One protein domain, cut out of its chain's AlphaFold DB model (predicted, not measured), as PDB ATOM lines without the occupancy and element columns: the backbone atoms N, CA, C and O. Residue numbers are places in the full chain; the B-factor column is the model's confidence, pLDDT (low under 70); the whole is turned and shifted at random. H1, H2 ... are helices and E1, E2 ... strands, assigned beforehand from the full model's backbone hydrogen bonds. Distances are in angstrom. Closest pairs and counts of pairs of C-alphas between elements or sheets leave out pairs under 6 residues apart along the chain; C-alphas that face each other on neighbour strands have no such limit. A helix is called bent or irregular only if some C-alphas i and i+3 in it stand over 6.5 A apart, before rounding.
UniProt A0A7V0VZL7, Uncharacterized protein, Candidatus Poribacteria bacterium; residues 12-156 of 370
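This is residues 12 to 156 of the 370 residues of an uncharacterized protein of Candidatus Poribacteria bacterium (UniProt A0A7V0VZL7). One strongly twisted sheet is built along a single long strand, E5: E1 runs beside it on one side with E2 beyond, and on the other side E4 lies beside the first part of E5 and E3 beside its last part. H5 and H3 pass crosswise over strands of the sheet, short H2 covers part of E1, H4 packs on H5 as a further tier, and H1 lies off the sheet. The printed part has 145 residues with five named helices and five named strands, in the order H1 E1 E2 H2 H3 H4 H5 E3 E4 E5. The sheet is branched and mixed, E1 and E5 being parallel and its other neighbour pairs antiparallel; the class is mixed, helices and strands. The whole is compact, with a radius of gyration of the C-alphas of 14.7 A, and spans 45 by 31 by 31 A.

The longest strand is E5, residues 142 to 155, 39.8 A from C-alpha 142 at (151.493, 186.360, 125.340) to C-alpha 155 at (141.138, 148.150, 129.866). E1 is residues 31 to 39, 26.4 A long, and E2 is residues 48 to 52. E3 is residues 111 to 117, 19.5 A long, and E4 is residues 135 to 139. The longest helix is H5, residues 91 to 107, 24.3 A long. H4 is residues 74 to 84, 15.0 A long, and H3 is residues 61 to 70, 12.0 A long. H3 is irregular, but only just: C-alphas 67 and 70 are 6.7 A apart. H2 is residues 54 to 58. H1, residues 12 to 19, begins with C-alpha 12 at (131.446, 180.849, 124.205).

E5 has three neighbours: E1 lies on one side, beside residues 143 to 151, and E4, beside residues 142 to 146, and E3, beside residues 148 to 155, lie on the other side. E1 and E5 are parallel, with N 36 and O 147 2.9 A apart, within hydrogen-bond range. E3 and E5 are antiparallel, with N 114 and O 152 at 2.8 A. E4 and E5 are an antiparallel hairpin, with N 137 and O 144 at 2.8 A. E1 and E2 are also a hairpin, with N 37 and O 48 at 2.8 A. H5 is on the sheet at a height over the sheet of 7.0 A, and lies over E2, only just, with 3 C-alphas; it runs across the strands, at 81 degrees to E2 on the local plane. H3 is on the sheet at a height over the sheet of 9.3 A and runs across the strands, at 83 degrees to E5 on the local plane. H2 is on the same face as H3 and lies over E1. With residues 96 to 103 alone, H5 touches H3 at a steep tilt of 53 degrees, opposite ways; the closest C-alphas, of Ile 70 and Thr 100, are 5.5 A apart. H4 and H5 form a helical hairpin and touch at a shallow tilt of 33 degrees, only just short of steep, opposite ways; the closest C-alphas, of Lys 81 and Val 93, are 5.6 A apart. H4 and H1 are not on the sheet, and H1 touches no helix. In H1, H4 and H5 every O i to N i+4 pair is within hydrogen-bond range; in H3 5 of 6 are, and in H2 0 of 1, with 1 of 2 O i to N i+3 pairs.

The two C-alphas farthest apart, those of Asn 141 and Asn 156, are 45.6 A apart. The printed part has no cut. The long links are H1 to E1, 11 residues, and E3 to E4, residues 118 to 134. The mean pLDDT of the printed part is 89.9; residues 28 to 30 and residue 140 are under 70.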
ATOM      1  N   PHE A  12     131.912 181.062 122.839       84.81
ATOM      2  CA  PHE A  12     131.446 180.849 124.205       84.81
ATOM      3  C   PHE A  12     132.354 179.859 124.935       84.81
ATOM      4  O   PHE A  12     132.799 180.165 126.035       84.81
ATOM      5  N   GLU A  13     132.687 178.718 124.323       82.94
ATOM      6  CA  GLU A  13     133.610 177.739 124.904       82.94
ATOM      7  C   GLU A  13     134.979 178.366 125.174       82.94
ATOM      8  O   GLU A  13     135.549 178.144 126.238       82.94
ATOM      9  N   LYS A  14     135.493 179.196 124.257       82.75
ATOM     10  CA  LYS A  14     136.747 179.934 124.478       82.75
ATOM     11  C   LYS A  14     136.648 180.894 125.661       82.75
ATOM     12  O   LYS A  14     137.529 180.882 126.514       82.75
ATOM     13  N   ALA A  15     135.583 181.693 125.733       84.81
ATOM     14  CA  ALA A  15     135.373 182.633 126.833       84.81
ATOM     15  C   ALA A  15     135.181 181.914 128.177       84.81
ATOM     16  O   ALA A  15     135.713 182.351 129.193       84.81
ATOM     17  N   PHE A  16     134.463 180.792 128.179       85.00
ATOM     18  CA  PHE A  16     134.284 179.948 129.351       85.00
ATOM     19  C   PHE A  16     135.617 179.346 129.802       85.00
ATOM     20  O   PHE A  16     135.972 179.444 130.972       85.00
ATOM     21  N   TYR A  17     136.408 178.808 128.877       84.50
ATOM     22  CA  TYR A  17     137.724 178.253 129.184       84.50
ATOM     23  C   TYR A  17     138.693 179.305 129.731       84.50
ATOM     24  O   TYR A  17     139.377 179.058 130.723       84.50
ATOM     25  N   ALA A  18     138.676 180.506 129.149       84.38
ATOM     26  CA  ALA A  18     139.406 181.658 129.666       84.38
ATOM     27  C   ALA A  18     138.922 182.068 131.065       84.38
ATOM     28  O   ALA A  18     139.740 182.374 131.928       84.38
ATOM     29  N   SER A  19     137.611 182.010 131.329       84.75
ATOM     30  CA  SER A  19     137.044 182.307 132.654       84.75
ATOM     31  C   SER A  19     137.419 181.291 133.736       84.75
ATOM     32  O   SER A  19     137.342 181.612 134.915       84.75
ATOM     33  N   LEU A  20     137.843 180.088 133.335       83.56
ATOM     34  CA  LEU A  20     138.400 179.066 134.221       83.56
ATOM     35  C   LEU A  20     139.918 179.222 134.426       83.56
ATOM     36  O   LEU A  20     140.542 178.383 135.076       83.56
ATOM     37  N   GLY A  21     140.524 180.269 133.862       81.38
ATOM     38  CA  GLY A  21     141.951 180.545 133.994       81.38
ATOM     39  C   GLY A  21     142.836 179.742 133.037       81.38
ATOM     40  O   GLY A  21     144.016 179.558 133.332       81.38
ATOM     41  N   PHE A  22     142.312 179.252 131.902       85.69
ATOM     42  CA  PHE A  22     143.137 178.688 130.828       85.69
ATOM     43  C   PHE A  22     143.342 179.680 129.664       85.69
ATOM     44  O   PHE A  22     142.369 180.255 129.189       85.69
ATOM     45  N   PRO A  23     144.551 179.776 129.082       85.00
ATOM     46  CA  PRO A  23     145.784 179.153 129.549       85.00
ATOM     47  C   PRO A  23     146.211 179.775 130.883       85.00
ATOM     48  O   PRO A  23     146.034 180.979 131.069       85.00
ATOM     49  N   PRO A  24     146.771 178.987 131.815       83.94
ATOM     50  CA  PRO A  24     147.175 179.515 133.108       83.94
ATOM     51  C   PRO A  24     148.471 180.294 132.965       83.94
ATOM     52  O   PRO A  24     149.536 179.768 133.259       83.94
ATOM     53  N   LEU A  25     148.383 181.512 132.441       82.31
ATOM     54  CA  LEU A  25     149.545 182.329 132.139       82.31
ATOM     55  C   LEU A  25     149.907 183.218 133.321       82.31
ATOM     56  O   LEU A  25     149.058 183.969 133.802       82.31
ATOM     57  N   SER A  26     151.171 183.218 133.740       74.31
ATOM     58  CA  SER A  26     151.649 184.235 134.678       74.31
ATOM     59  C   SER A  26     151.881 185.578 133.969       74.31
ATOM     60  O   SER A  26     151.951 185.672 132.736       74.31
ATOM     61  N   ASP A  27     151.979 186.655 134.745       71.88
ATOM     62  CA  ASP A  27     152.279 187.994 134.220       71.88
ATOM     63  C   ASP A  27     153.787 188.266 134.082       71.88
ATOM     64  O   ASP A  27     154.185 189.245 133.450       71.88
ATOM     65  N   ASP A  28     154.632 187.375 134.611       68.31
ATOM     66  CA  ASP A  28     156.071 187.606 134.769       68.31
ATOM     67  C   ASP A  28     156.927 187.058 133.607       68.31
ATOM     68  O   ASP A  28     158.088 187.457 133.453       68.31
ATOM     69  N   PHE A  29     156.389 186.174 132.756       60.78
ATOM     70  CA  PHE A  29     157.157 185.486 131.708       60.78
ATOM     71  C   PHE A  29     156.675 185.786 130.279       60.78
ATOM     72  O   PHE A  29     155.489 185.896 129.990       60.78
ATOM     73  N   LYS A  30     157.632 185.884 129.340       65.00
ATOM     74  CA  LYS A  30     157.358 186.091 127.901       65.00
ATOM     75  C   LYS A  30     156.982 184.813 127.149       65.00
ATOM     76  O   LYS A  30     156.390 184.897 126.074       65.00
ATOM     77  N   THR A  31     157.402 183.652 127.646       71.12
ATOM     78  CA  THR A  31     157.075 182.350 127.060       71.12
ATOM     79  C   THR A  31     156.940 181.324 128.162       71.12
ATOM     80  O   THR A  31     157.870 181.137 128.944       71.12
ATOM     81  N   GLU A  32     155.787 180.671 128.209       86.88
ATOM     82  CA  GLU A  32     155.467 179.670 129.220       86.88
ATOM     83  C   GLU A  32     155.241 178.308 128.589       86.88
ATOM     84  O   GLU A  32     154.857 178.219 127.425       86.88
ATOM     85  N   LEU A  33     155.488 177.252 129.361       92.56
ATOM     86  CA  LEU A  33     155.201 175.884 128.963       92.56
ATOM     87  C   LEU A  33     153.983 175.391 129.737       92.56
ATOM     88  O   LEU A  33     153.979 175.380 130.966       92.56
ATOM     89  N   ILE A  34     152.960 174.967 129.013       94.12
ATOM     90  CA  ILE A  34     151.712 174.453 129.566       94.12
ATOM     91  C   ILE A  34     151.548 173.017 129.099       94.12
ATOM     92  O   ILE A  34     151.803 172.690 127.939       94.12
ATOM     93  N   ILE A  35     151.090 172.157 130.001       95.75
ATOM     94  CA  ILE A  35     150.577 170.842 129.634       95.75
ATOM     95  C   ILE A  35     149.061 170.866 129.728       95.75
ATOM     96  O   ILE A  35     148.513 171.368 130.708       95.75
ATOM     97  N   ARG A  36     148.400 170.308 128.717       95.38
ATOM     98  CA  ARG A  36     146.988 169.944 128.756       95.38
ATOM     99  C   ARG A  36     146.863 168.446 128.532       95.38
ATOM    100  O   ARG A  36     147.535 167.896 127.667       95.38
ATOM    101  N   ILE A  37     146.024 167.786 129.322       96.94
ATOM    102  CA  ILE A  37     145.788 166.348 129.243       96.94
ATOM    103  C   ILE A  37     144.287 166.097 129.163       96.94
ATOM    104  O   ILE A  37     143.535 166.473 130.058       96.94
ATOM    105  N   THR A  38     143.854 165.413 128.109       96.25
ATOM    106  CA  THR A  38     142.484 164.895 127.983       96.25
ATOM    107  C   THR A  38     142.499 163.377 127.872       96.25
ATOM    108  O   THR A  38     143.499 162.790 127.460       96.25
ATOM    109  N   ILE A  39     141.393 162.728 128.230       96.00
ATOM    110  CA  ILE A  39     141.264 161.266 128.204       96.00
ATOM    111  C   ILE A  39     140.242 160.865 127.132       96.00
ATOM    112  O   ILE A  39     139.126 161.378 127.124       96.00
ATOM    113  N   ASN A  40     140.598 159.953 126.226       94.19
ATOM    114  CA  ASN A  40     139.747 159.484 125.121       94.19
ATOM    115  C   ASN A  40     139.105 160.656 124.348       94.19
ATOM    116  O   ASN A  40     139.808 161.578 123.934       94.19
ATOM    117  N   ASP A  41     137.778 160.659 124.192       90.88
ATOM    118  CA  ASP A  41     137.010 161.675 123.454       90.88
ATOM    119  C   ASP A  41     136.528 162.851 124.320       90.88
ATOM    120  O   ASP A  41     135.723 163.664 123.876       90.88
ATOM    121  N   MET A  42     137.039 162.970 125.548       91.00
ATOM    122  CA  MET A  42     136.745 164.080 126.459       91.00
ATOM    123  C   MET A  42     136.959 165.448 125.796       91.00
ATOM    124  O   MET A  42     137.934 165.633 125.052       91.00
ATOM    125  N   ASN A  43     136.076 166.409 126.083       89.00
ATOM    126  CA  ASN A  43     136.203 167.765 125.558       89.00
ATOM    127  C   ASN A  43     137.440 168.460 126.136       89.00
ATOM    128  O   ASN A  43     137.930 168.116 127.207       89.00
ATOM    129  N   LEU A  44     137.938 169.482 125.437       89.06
ATOM    130  CA  LEU A  44     139.099 170.244 125.911       89.06
ATOM    131  C   LEU A  44     138.827 170.988 127.228       89.06
ATOM    132  O   LEU A  44     139.759 171.170 128.008       89.06
ATOM    133  N   LEU A  45     137.572 171.389 127.465       85.25
ATOM    134  CA  LEU A  45     137.138 172.092 128.677       85.25
ATOM    135  C   LEU A  45     137.280 171.233 129.936       85.25
ATOM    136  O   LEU A  45     137.671 171.745 130.978       85.25
ATOM    137  N   ASP A  46     137.029 169.932 129.800       87.00
ATOM    138  CA  ASP A  46     137.066 168.967 130.900       87.00
ATOM    139  C   ASP A  46     138.495 168.453 131.162       87.00
ATOM    140  O   ASP A  46     138.715 167.617 132.032       87.00
ATOM    141  N   GLY A  47     139.472 168.896 130.363       89.94
ATOM    142  CA  GLY A  47     140.853 168.440 130.439       89.94
ATOM    143  C   GLY A  47     141.620 169.041 131.612       89.94
ATOM    144  O   GLY A  47     141.426 170.194 131.990       89.94
ATOM    145  N   PHE A  48     142.588 168.286 132.117       94.50
ATOM    146  CA  PHE A  48     143.573 168.806 133.056       94.50
ATOM    147  C   PHE A  48     144.533 169.755 132.370       94.50
ATOM    148  O   PHE A  48     144.972 169.500 131.249       94.50
ATOM    149  N   TYR A  49     144.941 170.801 133.075       93.56
ATOM    150  CA  TYR A  49     146.006 171.668 132.620       93.56
ATOM    151  C   TYR A  49     146.773 172.276 133.783       93.56
ATOM    152  O   TYR A  49     146.240 172.491 134.868       93.56
ATOM    153  N   MET A  50     148.043 172.578 133.534       93.12
ATOM    154  CA  MET A  50     148.877 173.324 134.467       93.12
ATOM    155  C   MET A  50     150.087 173.926 133.757       93.12
ATOM    156  O   MET A  50     150.506 173.457 132.695       93.12
ATOM    157  N   MET A  51     150.695 174.923 134.393       92.31
ATOM    158  CA  MET A  51     152.019 175.399 134.004       92.31
ATOM    159  C   MET A  51     153.094 174.385 134.389       92.31
ATOM    160  O   MET A  51     153.106 173.866 135.510       92.31
ATOM    161  N   LEU A  52     154.049 174.183 133.491       92.38
ATOM    162  CA  LEU A  52     155.277 173.447 133.738       92.38
ATOM    163  C   LEU A  52     156.461 174.412 133.886       92.38
ATOM    164  O   LEU A  52     156.491 175.467 133.249       92.38
ATOM    165  N   PRO A  53     157.467 174.059 134.703       91.00
ATOM    166  CA  PRO A  53     158.724 174.795 134.721       91.00
ATOM    167  C   PRO A  53     159.440 174.638 133.372       91.00
ATOM    168  O   PRO A  53     159.352 173.583 132.741       91.00
ATOM    169  N   ILE A  54     160.158 175.670 132.927       86.06
ATOM    170  CA  ILE A  54     160.731 175.712 131.571       86.06
ATOM    171  C   ILE A  54     161.765 174.601 131.335       86.06
ATOM    172  O   ILE A  54     161.920 174.106 130.224       86.06
ATOM    173  N   GLU A  55     162.420 174.122 132.396       90.38
ATOM    174  CA  GLU A  55     163.362 173.004 132.339       90.38
ATOM    175  C   GLU A  55     162.689 171.675 131.953       90.38
ATOM    176  O   GLU A  55     163.379 170.732 131.565       90.38
ATOM    177  N   ALA A  56     161.356 171.578 132.051       92.50
ATOM    178  CA  ALA A  56     160.600 170.404 131.623       92.50
ATOM    179  C   ALA A  56     160.666 170.173 130.104       92.50
ATOM    180  O   ALA A  56     160.516 169.033 129.673       92.50
ATOM    181  N   GLU A  57     160.953 171.209 129.308       92.25
ATOM    182  CA  GLU A  57     161.075 171.133 127.844       92.25
ATOM    183  C   GLU A  57     162.115 170.091 127.391       92.25
ATOM    184  O   GLU A  57     161.926 169.384 126.399       92.25
ATOM    185  N   PHE A  58     163.198 169.945 128.157       94.38
ATOM    186  CA  PHE A  58     164.312 169.046 127.839       94.38
ATOM    187  C   PHE A  58     164.180 167.651 128.457       94.38
ATOM    188  O   PHE A  58     165.058 166.806 128.270       94.38
ATOM    189  N   LEU A  59     163.115 167.403 129.218       96.38
ATOM    190  CA  LEU A  59     162.831 166.093 129.787       96.38
ATOM    191  C   LEU A  59     162.008 165.254 128.806       96.38
ATOM    192  O   LEU A  59     161.301 165.779 127.946       96.38
ATOM    193  N   SER A  60     162.081 163.934 128.957       97.00
ATOM    194  CA  SER A  60     161.139 163.042 128.273       97.00
ATOM    195  C   SER A  60     159.715 163.264 128.779       97.00
ATOM    196  O   SER A  60     159.520 163.640 129.941       97.00
ATOM    197  N   ILE A  61     158.711 162.992 127.941       95.38
ATOM    198  CA  ILE A  61     157.299 163.116 128.338       95.38
ATOM    199  C   ILE A  61     157.033 162.285 129.607       95.38
ATOM    200  O   ILE A  61     156.409 162.778 130.545       95.38
ATOM    201  N   GLU A  62     157.585 161.068 129.701       95.31
ATOM    202  CA  GLU A  62     157.455 160.223 130.898       95.31
ATOM    203  C   GLU A  62     157.986 160.902 132.165       95.31
ATOM    204  O   GLU A  62     157.348 160.868 133.218       95.31
ATOM    205  N   GLN A  63     159.156 161.535 132.074       95.75
ATOM    206  CA  GLN A  63     159.754 162.245 133.202       95.75
ATOM    207  C   GLN A  63     158.920 163.458 133.605       95.75
ATOM    208  O   GLN A  63     158.763 163.698 134.801       95.75
ATOM    209  N   VAL A  64     158.374 164.203 132.639       95.25
ATOM    210  CA  VAL A  64     157.499 165.351 132.911       95.25
ATOM    211  C   VAL A  64     156.238 164.899 133.643       95.25
ATOM    212  O   VAL A  64     155.928 165.432 134.711       95.25
ATOM    213  N   LEU A  65     155.565 163.873 133.123       95.00
ATOM    214  CA  LEU A  65     154.351 163.310 133.711       95.00
ATOM    215  C   LEU A  65     154.612 162.803 135.133       95.00
ATOM    216  O   LEU A  65     153.937 163.222 136.070       95.00
ATOM    217  N   ASN A  66     155.641 161.979 135.331       93.38
ATOM    218  CA  ASN A  66     155.947 161.399 136.641       93.38
ATOM    219  C   ASN A  66     156.412 162.436 137.671       93.38
ATOM    220  O   ASN A  66     156.123 162.301 138.862       93.38
ATOM    221  N   ARG A  67     157.151 163.465 137.242       93.50
ATOM    222  CA  ARG A  67     157.729 164.463 138.149       93.50
ATOM    223  C   ARG A  67     156.744 165.566 138.520       93.50
ATOM    224  O   ARG A  67     156.713 165.953 139.687       93.50
ATOM    225  N   TYR A  68     155.986 166.076 137.551       93.44
ATOM    226  CA  TYR A  68     155.198 167.302 137.718       93.44
ATOM    227  C   TYR A  68     153.692 167.087 137.745       93.44
ATOM    228  O   TYR A  68     153.010 167.909 138.342       93.44
ATOM    229  N   VAL A  69     153.185 166.021 137.120       93.06
ATOM    230  CA  VAL A  69     151.740 165.762 137.045       93.06
ATOM    231  C   VAL A  69     151.347 164.698 138.059       93.06
ATOM    232  O   VAL A  69     150.650 164.989 139.016       93.06
ATOM    233  N   ILE A  70     151.830 163.467 137.894       92.88
ATOM    234  CA  ILE A  70     151.444 162.329 138.738       92.88
ATOM    235  C   ILE A  70     152.083 162.421 140.123       92.88
ATOM    236  O   ILE A  70     151.435 162.108 141.116       92.88
ATOM    237  N   CYS A  71     153.335 162.889 140.180       90.25
ATOM    238  CA  CYS A  71     154.172 162.986 141.375       90.25
ATOM    239  C   CYS A  71     154.404 161.642 142.100       90.25
ATOM    240  O   CYS A  71     153.492 160.939 142.532       90.25
ATOM    241  N   GLN A  72     155.670 161.299 142.337       82.69
ATOM    242  CA  GLN A  72     156.046 159.974 142.852       82.69
ATOM    243  C   GLN A  72     155.719 159.751 144.336       82.69
ATOM    244  O   GLN A  72     155.684 158.610 144.794       82.69
ATOM    245  N   THR A  73     155.489 160.817 145.106       88.44
ATOM    246  CA  THR A  73     155.249 160.726 146.555       88.44
ATOM    247  C   THR A  73     153.913 161.359 146.959       88.44
ATOM    248  O   THR A  73     153.483 162.333 146.334       88.44
ATOM    249  N   PRO A  74     153.248 160.858 148.021       88.69
ATOM    250  CA  PRO A  74     152.027 161.473 148.551       88.69
ATOM    251  C   PRO A  74     152.210 162.944 148.947       88.69
ATOM    252  O   PRO A  74     151.325 163.759 148.714       88.69
ATOM    253  N   GLU A  75     153.375 163.309 149.490       92.44
ATOM    254  CA  GLU A  75     153.685 164.689 149.881       92.44
ATOM    255  C   GLU A  75     153.765 165.635 148.676       92.44
ATOM    256  O   GLU A  75     153.247 166.750 148.726       92.44
ATOM    257  N   GLN A  76     154.397 165.201 147.579       91.19
ATOM    258  CA  GLN A  76     154.440 165.977 146.336       91.19
ATOM    259  C   GLN A  76     153.043 166.126 145.731       91.19
ATOM    260  O   GLN A  76     152.681 167.231 145.333       91.19
ATOM    261  N   ARG A  77     152.245 165.050 145.729       92.06
ATOM    262  CA  ARG A  77     150.849 165.092 145.270       92.06
ATOM    263  C   ARG A  77     150.009 166.065 146.089       92.06
ATOM    264  O   ARG A  77     149.277 166.856 145.509       92.06
ATOM    265  N   LEU A  78     150.148 166.064 147.416       92.50
ATOM    266  CA  LEU A  78     149.428 167.001 148.280       92.50
ATOM    267  C   LEU A  78     149.811 168.455 147.979       92.50
ATOM    268  O   LEU A  78     148.930 169.295 147.829       92.50
ATOM    269  N   LYS A  79     151.109 168.744 147.818       93.06
ATOM    270  CA  LYS A  79     151.584 170.082 147.424       93.06
ATOM    271  C   LYS A  79     151.026 170.514 146.069       93.06
ATOM    272  O   LYS A  79     150.625 171.666 145.924       93.06
ATOM    273  N   LEU A  80     150.990 169.603 145.094       92.69
ATOM    274  CA  LEU A  80     150.413 169.885 143.783       92.69
ATOM    275  C   LEU A  80     148.910 170.160 143.888       92.69
ATOM    276  O   LEU A  80     148.463 171.160 143.345       92.69
ATOM    277  N   LYS A  81     148.150 169.355 144.640       93.38
ATOM    278  CA  LYS A  81     146.720 169.605 144.891       93.38
ATOM    279  C   LYS A  81     146.469 170.977 145.503       93.38
ATOM    280  O   LYS A  81     145.581 171.682 145.043       93.38
ATOM    281  N   THR A  82     147.263 171.377 146.498       91.81
ATOM    282  CA  THR A  82     147.160 172.720 147.087       91.81
ATOM    283  C   THR A  82     147.397 173.801 146.036       91.81
ATOM    284  O   THR A  82     146.601 174.727 145.944       91.81
ATOM    285  N   LYS A  83     148.421 173.656 145.187       90.56
ATOM    286  CA  LYS A  83     148.670 174.610 144.098       90.56
ATOM    287  C   LYS A  83     147.523 174.641 143.080       90.56
ATOM    288  O   LYS A  83     147.124 175.710 142.649       90.56
ATOM    289  N   LEU A  84     146.985 173.485 142.696       90.81
ATOM    290  CA  LEU A  84     145.865 173.399 141.754       90.81
ATOM    291  C   LEU A  84     144.578 174.002 142.326       90.81
ATOM    292  O   LEU A  84     143.799 174.560 141.571       90.81
ATOM    293  N   SER A  85     144.378 173.958 143.648       89.06
ATOM    294  CA  SER A  85     143.219 174.590 144.296       89.06
ATOM    295  C   SER A  85     143.232 176.124 144.262       89.06
ATOM    296  O   SER A  85     142.233 176.742 144.613       89.06
ATOM    297  N   GLU A  86     144.350 176.736 143.859       86.44
ATOM    298  CA  GLU A  86     144.458 178.185 143.644       86.44
ATOM    299  C   GLU A  86     143.928 178.615 142.265       86.44
ATOM    300  O   GLU A  86     143.745 179.806 142.034       86.44
ATOM    301  N   TYR A  87     143.704 177.667 141.348       84.62
ATOM    302  CA  TYR A  87     143.165 177.935 140.016       84.62
ATOM    303  C   TYR A  87     141.642 178.091 140.083       84.62
ATOM    304  O   TYR A  87     140.982 177.453 140.902       84.62
ATOM    305  N   ASP A  88     141.076 178.879 139.166       85.62
ATOM    306  CA  ASP A  88     139.625 179.110 139.102       85.62
ATOM    307  C   ASP A  88     138.831 177.840 138.752       85.62
ATOM    308  O   ASP A  88     137.643 177.751 139.057       85.62
ATOM    309  N   ASN A  89     139.478 176.847 138.133       85.44
ATOM    310  CA  ASN A  89     138.878 175.555 137.831       85.44
ATOM    311  C   ASN A  89     139.017 174.562 139.005       85.44
ATOM    312  O   ASN A  89     140.094 173.976 139.174       85.44
ATOM    313  N   PRO A  90     137.942 174.296 139.774       82.94
ATOM    314  CA  PRO A  90     137.997 173.370 140.904       82.94
ATOM    315  C   PRO A  90     138.233 171.912 140.476       82.94
ATOM    316  O   PRO A  90     138.808 171.138 141.243       82.94
ATOM    317  N   ASP A  91     137.864 171.546 139.243       88.19
ATOM    318  CA  ASP A  91     137.908 170.160 138.761       88.19
ATOM    319  C   ASP A  91     139.344 169.661 138.535       88.19
ATOM    320  O   ASP A  91     139.582 168.456 138.440       88.19
ATOM    321  N   LEU A  92     140.340 170.556 138.491       90.94
ATOM    322  CA  LEU A  92     141.748 170.184 138.310       90.94
ATOM    323  C   LEU A  92     142.264 169.264 139.425       90.94
ATOM    324  O   LEU A  92     143.106 168.396 139.170       90.94
ATOM    325  N   VAL A  93     141.768 169.441 140.654       91.81
ATOM    326  CA  VAL A  93     142.150 168.610 141.805       91.81
ATOM    327  C   VAL A  93     141.597 167.194 141.655       91.81
ATOM    328  O   VAL A  93     142.340 166.227 141.844       91.81
ATOM    329  N   ASP A  94     140.330 167.074 141.266       91.38
ATOM    330  CA  ASP A  94     139.670 165.785 141.048       91.38
ATOM    331  C   ASP A  94     140.271 165.068 139.832       91.38
ATOM    332  O   ASP A  94     140.531 163.862 139.858       91.38
ATOM    333  N   PHE A  95     140.609 165.816 138.780       92.88
ATOM    334  CA  PHE A  95     141.259 165.261 137.602       92.88
ATOM    335  C   PHE A  95     142.653 164.708 137.907       92.88
ATOM    336  O   PHE A  95     143.052 163.676 137.360       92.88
ATOM    337  N   LEU A  96     143.407 165.343 138.809       93.38
ATOM    338  CA  LEU A  96     144.689 164.805 139.255       93.38
ATOM    339  C   LEU A  96     144.530 163.419 139.909       93.38
ATOM    340  O   LEU A  96     145.373 162.540 139.699       93.38
ATOM    341  N   ASP A  97     143.446 163.185 140.654       91.56
ATOM    342  CA  ASP A  97     143.144 161.860 141.207       91.56
ATOM    343  C   ASP A  97     142.808 160.847 140.109       91.56
ATOM    344  O   ASP A  97     143.306 159.716 140.142       91.56
ATOM    345  N   ILE A  98     142.054 161.263 139.085       93.62
ATOM    346  CA  ILE A  98     141.772 160.437 137.902       93.62
ATOM    347  C   ILE A  98     143.076 160.045 137.196       93.62
ATOM    348  O   ILE A  98     143.298 158.862 136.928       93.62
ATOM    349  N   LEU A  99     143.970 161.002 136.933       94.94
ATOM    350  CA  LEU A  99     145.262 160.738 136.296       94.94
ATOM    351  C   LEU A  99     146.128 159.810 137.142       94.94
ATOM    352  O   LEU A  99     146.694 158.850 136.623       94.94
ATOM    353  N   THR A 100     146.192 160.042 138.450       93.19
ATOM    354  CA  THR A 100     146.935 159.171 139.367       93.19
ATOM    355  C   THR A 100     146.408 157.735 139.311       93.19
ATOM    356  O   THR A 100     147.193 156.789 139.241       93.19
ATOM    357  N   ASN A 101     145.084 157.558 139.292       91.62
ATOM    358  CA  ASN A 101     144.450 156.247 139.184       91.62
ATOM    359  C   ASN A 101     144.744 155.579 137.828       91.62
ATOM    360  O   ASN A 101     145.106 154.405 137.781       91.62
ATOM    361  N   ILE A 102     144.676 156.329 136.722       94.31
ATOM    362  CA  ILE A 102     145.041 155.837 135.383       94.31
ATOM    363  C   ILE A 102     146.474 155.300 135.368       94.31
ATOM    364  O   ILE A 102     146.705 154.206 134.852       94.31
ATOM    365  N   TYR A 103     147.427 156.024 135.959       93.62
ATOM    366  CA  TYR A 103     148.823 155.586 136.005       93.62
ATOM    367  C   TYR A 103     149.018 154.383 136.924       93.62
ATOM    368  O   TYR A 103     149.685 153.434 136.529       93.62
ATOM    369  N   ALA A 104     148.356 154.342 138.083       90.62
ATOM    370  CA  ALA A 104     148.384 153.163 138.946       90.62
ATOM    371  C   ALA A 104     147.843 151.909 138.227       90.62
ATOM    372  O   ALA A 104     148.451 150.836 138.282       90.62
ATOM    373  N   LYS A 105     146.731 152.041 137.492       91.12
ATOM    374  CA  LYS A 105     146.162 150.946 136.694       91.12
ATOM    375  C   LYS A 105     147.074 150.551 135.530       91.12
ATOM    376  O   LYS A 105     147.258 149.354 135.296       91.12
ATOM    377  N   ARG A 106     147.700 151.522 134.855       93.12
ATOM    378  CA  ARG A 106     148.718 151.283 133.818       93.12
ATOM    379  C   ARG A 106     149.881 150.467 134.368       93.12
ATOM    380  O   ARG A 106     150.249 149.463 133.766       93.12
ATOM    381  N   ASP A 107     150.412 150.866 135.517       90.88
ATOM    382  CA  ASP A 107     151.558 150.211 136.145       90.88
ATOM    383  C   ASP A 107     151.214 148.789 136.614       90.88
ATOM    384  O   ASP A 107     152.039 147.884 136.505       90.88
ATOM    385  N   SER A 108     149.970 148.552 137.048       88.88
ATOM    386  CA  SER A 108     149.470 147.195 137.325       88.88
ATOM    387  C   SER A 108     149.162 146.361 136.070       88.88
ATOM    388  O   SER A 108     148.873 145.170 136.177       88.88
ATOM    389  N   GLY A 109     149.188 146.971 134.881       89.62
ATOM    390  CA  GLY A 109     148.874 146.337 133.598       89.62
ATOM    391  C   GLY A 109     147.381 146.151 133.297       89.62
ATOM    392  O   GLY A 109     147.057 145.636 132.223       89.62
ATOM    393  N   SER A 110     146.479 146.567 134.196       88.88
ATOM    394  CA  SER A 110     145.015 146.483 134.027       88.88
ATOM    395  C   SER A 110     144.459 147.516 133.051       88.88
ATOM    396  O   SER A 110     143.357 147.351 132.524       88.88
ATOM    397  N   LEU A 111     145.244 148.553 132.762       92.12
ATOM    398  CA  LEU A 111     144.930 149.587 131.790       92.12
ATOM    399  C   LEU A 111     146.088 149.744 130.802       92.12
ATOM    400  O   LEU A 111     147.250 149.844 131.181       92.12
ATOM    401  N   ILE A 112     145.771 149.792 129.518       92.00
ATOM    402  CA  ILE A 112     146.700 150.181 128.461       92.00
ATOM    403  C   ILE A 112     146.453 151.660 128.183       92.00
ATOM    404  O   ILE A 112     145.315 152.063 127.957       92.00
ATOM    405  N   VAL A 113     147.520 152.456 128.182       95.38
ATOM    406  CA  VAL A 113     147.461 153.884 127.856       95.38
ATOM    407  C   VAL A 113     148.309 154.136 126.620       95.38
ATOM    408  O   VAL A 113     149.496 153.800 126.604       95.38
ATOM    409  N   ARG A 114     147.699 154.714 125.586       95.75
ATOM    410  CA  ARG A 114     148.388 155.224 124.398       95.75
ATOM    411  C   ARG A 114     148.356 156.742 124.414       95.75
ATOM    412  O   ARG A 114     147.401 157.347 124.891       95.75
ATOM    413  N   TYR A 115     149.420 157.333 123.898       96.06
ATOM    414  CA  TYR A 115     149.671 158.762 123.987       96.06
ATOM    415  C   TYR A 115     149.620 159.365 122.594       96.06
ATOM    416  O   TYR A 115     150.250 158.860 121.661       96.06
ATOM    417  N   HIS A 116     148.871 160.451 122.463       96.75
ATOM    418  CA  HIS A 116     148.700 161.168 121.209       96.75
ATOM    419  C   HIS A 116     148.810 162.663 121.459       96.75
ATOM    420  O   HIS A 116     148.451 163.142 122.531       96.75
ATOM    421  N   ILE A 117     149.270 163.401 120.461       96.06
ATOM    422  CA  ILE A 117     149.221 164.857 120.449       96.06
ATOM    423  C   ILE A 117     147.948 165.270 119.726       96.06
ATOM    424  O   ILE A 117     147.706 164.870 118.583       96.06
ATOM    425  N   ASN A 118     147.123 166.071 120.389       94.81
ATOM    426  CA  ASN A 118     145.926 166.621 119.777       94.81
ATOM    427  C   ASN A 118     146.296 167.458 118.541       94.81
ATOM    428  O   ASN A 118     147.210 168.284 118.580       94.81
ATOM    429  N   ASN A 119     145.584 167.245 117.433       91.75
ATOM    430  CA  ASN A 119     145.894 167.836 116.128       91.75
ATOM    431  C   ASN A 119     147.345 167.571 115.661       91.75
ATOM    432  O   ASN A 119     147.908 168.362 114.904       91.75
ATOM    433  N   GLY A 120     147.960 166.471 116.108       92.06
ATOM    434  CA  GLY A 120     149.381 166.200 115.907       92.06
ATOM    435  C   GLY A 120     149.710 164.727 115.664       92.06
ATOM    436  O   GLY A 120     149.057 164.024 114.890       92.06
ATOM    437  N   GLU A 121     150.810 164.268 116.250       92.88
ATOM    438  CA  GLU A 121     151.279 162.895 116.090       92.88
ATOM    439  C   GLU A 121     150.484 161.904 116.952       92.88
ATOM    440  O   GLU A 121     150.049 162.224 118.055       92.88
ATOM    441  N   SER A 122     150.303 160.683 116.449       92.25
ATOM    442  CA  SER A 122     149.575 159.616 117.148       92.25
ATOM    443  C   SER A 122     150.533 158.509 117.571       92.25
ATOM    444  O   SER A 122     151.407 158.141 116.788       92.25
ATOM    445  N   ASN A 123     150.300 157.898 118.733       91.62
ATOM    446  CA  ASN A 123     151.122 156.832 119.318       91.62
ATOM    447  C   ASN A 123     152.589 157.247 119.547       91.62
ATOM    448  O   ASN A 123     153.512 156.509 119.189       91.62
ATOM    449  N   ILE A 124     152.788 158.421 120.147       94.31
ATOM    450  CA  ILE A 124     154.118 158.959 120.477       94.31
ATOM    451  C   ILE A 124     154.824 158.100 121.536       94.31
ATOM    452  O   ILE A 124     154.162 157.469 122.371       94.31
ATOM    453  N   GLN A 125     156.162 158.075 121.534       94.31
ATOM    454  CA  GLN A 125     156.919 157.360 122.561       94.31
ATOM    455  C   GLN A 125     157.177 158.274 123.756       94.31
ATOM    456  O   GLN A 125     157.730 159.361 123.636       94.31
ATOM    457  N   LEU A 126     156.856 157.801 124.958       93.62
ATOM    458  CA  LEU A 126     157.054 158.600 126.169       93.62
ATOM    459  C   LEU A 126     158.522 158.894 126.506       93.62
ATOM    460  O   LEU A 126     158.797 159.802 127.289       93.62
ATOM    461  N   THR A 127     159.455 158.124 125.941       95.94
ATOM    462  CA  THR A 127     160.901 158.315 126.110       95.94
ATOM    463  C   THR A 127     161.444 159.490 125.299       95.94
ATOM    464  O   THR A 127     162.589 159.891 125.505       95.94
ATOM    465  N   GLU A 128     160.659 160.019 124.362       94.81
ATOM    466  CA  GLU A 128     161.058 161.140 123.521       94.81
ATOM    467  C   GLU A 128     160.977 162.464 124.304       94.81
ATOM    468  O   GLU A 128     160.120 162.614 125.184       94.81
ATOM    469  N   PRO A 129     161.886 163.423 124.039       94.75
ATOM    470  CA  PRO A 129     161.846 164.745 124.658       94.75
ATOM    471  C   PRO A 129     160.549 165.503 124.367       94.75
ATOM    472  O   PRO A 129     160.035 165.461 123.250       94.75
ATOM    473  N   LEU A 130     160.068 166.262 125.355       94.12
ATOM    474  CA  LEU A 130     158.826 167.030 125.250       94.12
ATOM    475  C   LEU A 130     158.853 168.044 124.099       94.12
ATOM    476  O   LEU A 130     157.862 168.154 123.376       94.12
ATOM    477  N   TYR A 131     159.974 168.747 123.896       93.69
ATOM    478  CA  TYR A 131     160.102 169.810 122.885       93.69
ATOM    479  C   TYR A 131     159.825 169.361 121.440       93.69
ATOM    480  O   TYR A 131     159.642 170.193 120.557       93.69
ATOM    481  N   LEU A 132     159.813 168.053 121.163       93.81
ATOM    482  CA  LEU A 132     159.454 167.528 119.844       93.81
ATOM    483  C   LEU A 132     157.954 167.654 119.540       93.81
ATOM    484  O   LEU A 132     157.570 167.612 118.373       93.81
ATOM    485  N   TYR A 133     157.122 167.814 120.572       94.38
ATOM    486  CA  TYR A 133     155.661 167.742 120.480       94.38
ATOM    487  C   TYR A 133     154.941 169.013 120.923       94.38
ATOM    488  O   TYR A 133     153.714 169.082 120.834       94.38
ATOM    489  N   GLU A 134     155.675 170.003 121.423       91.69
ATOM    490  CA  GLU A 134     155.090 171.274 121.826       91.69
ATOM    491  C   GLU A 134     154.560 172.061 120.621       91.69
ATOM    492  O   GLU A 134     155.155 172.114 119.543       91.69
ATOM    493  N   GLN A 135     153.417 172.705 120.820       92.12
ATOM    494  CA  GLN A 135     152.765 173.569 119.849       92.12
ATOM    495  C   GLN A 135     152.851 175.011 120.347       92.12
ATOM    496  O   GLN A 135     152.549 175.290 121.506       92.12
ATOM    497  N   VAL A 136     153.275 175.938 119.490       91.19
ATOM    498  CA  VAL A 136     153.413 177.353 119.862       91.19
ATOM    499  C   VAL A 136     152.116 178.096 119.560       91.19
ATOM    500  O   VAL A 136     151.641 178.091 118.424       91.19
ATOM    501  N   TYR A 137     151.586 178.775 120.571       88.19
ATOM    502  CA  TYR A 137     150.386 179.601 120.502       88.19
ATOM    503  C   TYR A 137     150.710 181.054 120.856       88.19
ATOM    504  O   TYR A 137     151.636 181.336 121.619       88.19
ATOM    505  N   ALA A 138     149.939 181.979 120.286       83.56
ATOM    506  CA  ALA A 138     150.038 183.406 120.559       83.56
ATOM    507  C   ALA A 138     148.638 183.975 120.804       83.56
ATOM    508  O   ALA A 138     147.779 183.893 119.925       83.56
ATOM    509  N   GLU A 139     148.425 184.559 121.981       74.81
ATOM    510  CA  GLU A 139     147.139 185.105 122.420       74.81
ATOM    511  C   GLU A 139     147.365 186.446 123.127       74.81
ATOM    512  O   GLU A 139     148.193 186.542 124.026       74.81
ATOM    513  N   GLU A 140     146.695 187.507 122.663       69.69
ATOM    514  CA  GLU A 140     146.664 188.845 123.291       69.69
ATOM    515  C   GLU A 140     148.023 189.400 123.797       69.69
ATOM    516  O   GLU A 140     148.095 190.107 124.799       69.69
ATOM    517  N   ASN A 141     149.107 189.141 123.049       70.75
ATOM    518  CA  ASN A 141     150.515 189.507 123.321       70.75
ATOM    519  C   ASN A 141     151.320 188.569 124.241       70.75
ATOM    520  O   ASN A 141     152.491 188.854 124.504       70.75
ATOM    521  N   LYS A 142     150.759 187.443 124.679       79.62
ATOM    522  CA  LYS A 142     151.493 186.360 125.340       79.62
ATOM    523  C   LYS A 142     151.751 185.228 124.339       79.62
ATOM    524  O   LYS A 142     150.893 184.885 123.526       79.62
ATOM    525  N   ILE A 143     152.958 184.671 124.369       86.88
ATOM    526  CA  ILE A 143     153.326 183.479 123.595       86.88
ATOM    527  C   ILE A 143     153.469 182.341 124.592       86.88
ATOM    528  O   ILE A 143     154.102 182.516 125.629       86.88
ATOM    529  N   TYR A 144     152.921 181.176 124.286       90.25
ATOM    530  CA  TYR A 144     153.109 179.996 125.118       90.25
ATOM    531  C   TYR A 144     153.284 178.745 124.266       90.25
ATOM    532  O   TYR A 144     152.886 178.679 123.103       90.25
ATOM    533  N   LYS A 145     153.932 177.757 124.865       93.50
ATOM    534  CA  LYS A 145     154.144 176.419 124.334       93.50
ATOM    535  C   LYS A 145     153.152 175.491 125.016       93.50
ATOM    536  O   LYS A 145     153.051 175.487 126.240       93.50
ATOM    537  N   LEU A 146     152.421 174.715 124.233       93.69
ATOM    538  CA  LEU A 146     151.423 173.774 124.714       93.69
ATOM    539  C   LEU A 146     151.827 172.354 124.339       93.69
ATOM    540  O   LEU A 146     151.940 172.029 123.159       93.69
ATOM    541  N   LEU A 147     151.984 171.496 125.341       95.38
ATOM    542  CA  LEU A 147     151.914 170.053 125.150       95.38
ATOM    543  C   LEU A 147     150.452 169.625 125.311       95.38
ATOM    544  O   LEU A 147     149.953 169.546 126.433       95.38
ATOM    545  N   ASP A 148     149.772 169.362 124.195       95.44
ATOM    546  CA  ASP A 148     148.356 168.989 124.176       95.44
ATOM    547  C   ASP A 148     148.179 167.471 124.047       95.44
ATOM    548  O   ASP A 148     148.074 166.918 122.950       95.44
ATOM    549  N   LEU A 149     148.217 166.784 125.185       96.75
ATOM    550  CA  LEU A 149     148.268 165.330 125.275       96.75
ATOM    551  C   LEU A 149     146.860 164.720 125.350       96.75
ATOM    552  O   LEU A 149     146.023 165.108 126.168       96.75
ATOM    553  N   VAL A 150     146.613 163.693 124.541       97.44
ATOM    554  CA  VAL A 150     145.424 162.838 124.622       97.44
ATOM    555  C   VAL A 150     145.844 161.446 125.083       97.44
ATOM    556  O   VAL A 150     146.657 160.784 124.436       97.44
ATOM    557  N   LEU A 151     145.281 161.009 126.209       97.12
ATOM    558  CA  LEU A 151     145.439 159.666 126.756       97.12
ATOM    559  C   LEU A 151     144.306 158.781 126.242       97.12
ATOM    560  O   LEU A 151     143.172 158.896 126.698       97.12
ATOM    561  N   GLU A 152     144.605 157.884 125.310       96.06
ATOM    562  CA  GLU A 152     143.676 156.829 124.909       96.06
ATOM    563  C   GLU A 152     143.835 155.652 125.877       96.06
ATOM    564  O   GLU A 152     144.888 155.011 125.933       96.06
ATOM    565  N   THR A 153     142.800 155.392 126.671       93.50
ATOM    566  CA  THR A 153     142.807 154.377 127.725       93.50
ATOM    567  C   THR A 153     141.947 153.190 127.322       93.50
ATOM    568  O   THR A 153     140.768 153.356 127.018       93.50
ATOM    569  N   GLN A 154     142.498 151.985 127.405       90.94
ATOM    570  CA  GLN A 154     141.770 150.749 127.145       90.94
ATOM    571  C   GLN A 154     142.029 149.752 128.270       90.94
ATOM    572  O   GLN A 154     143.183 149.449 128.577       90.94
ATOM    573  N   TYR A 155     140.976 149.205 128.872       90.00
ATOM    574  CA  TYR A 155     141.138 148.150 129.866       90.00
ATOM    575  C   TYR A 155     141.728 146.887 129.245       90.00
ATOM    576  O   TYR A 155     141.374 146.472 128.140       90.00
ATOM    577  N   ASN A 156     142.643 146.269 129.981       91.50
ATOM    578  CA  ASN A 156     143.222 144.985 129.641       91.50
ATOM    579  C   ASN A 156     142.662 143.930 130.596       91.50
ATOM    580  O   ASN A 156     143.275 143.667 131.629       91.50
TER     581      ASN A 156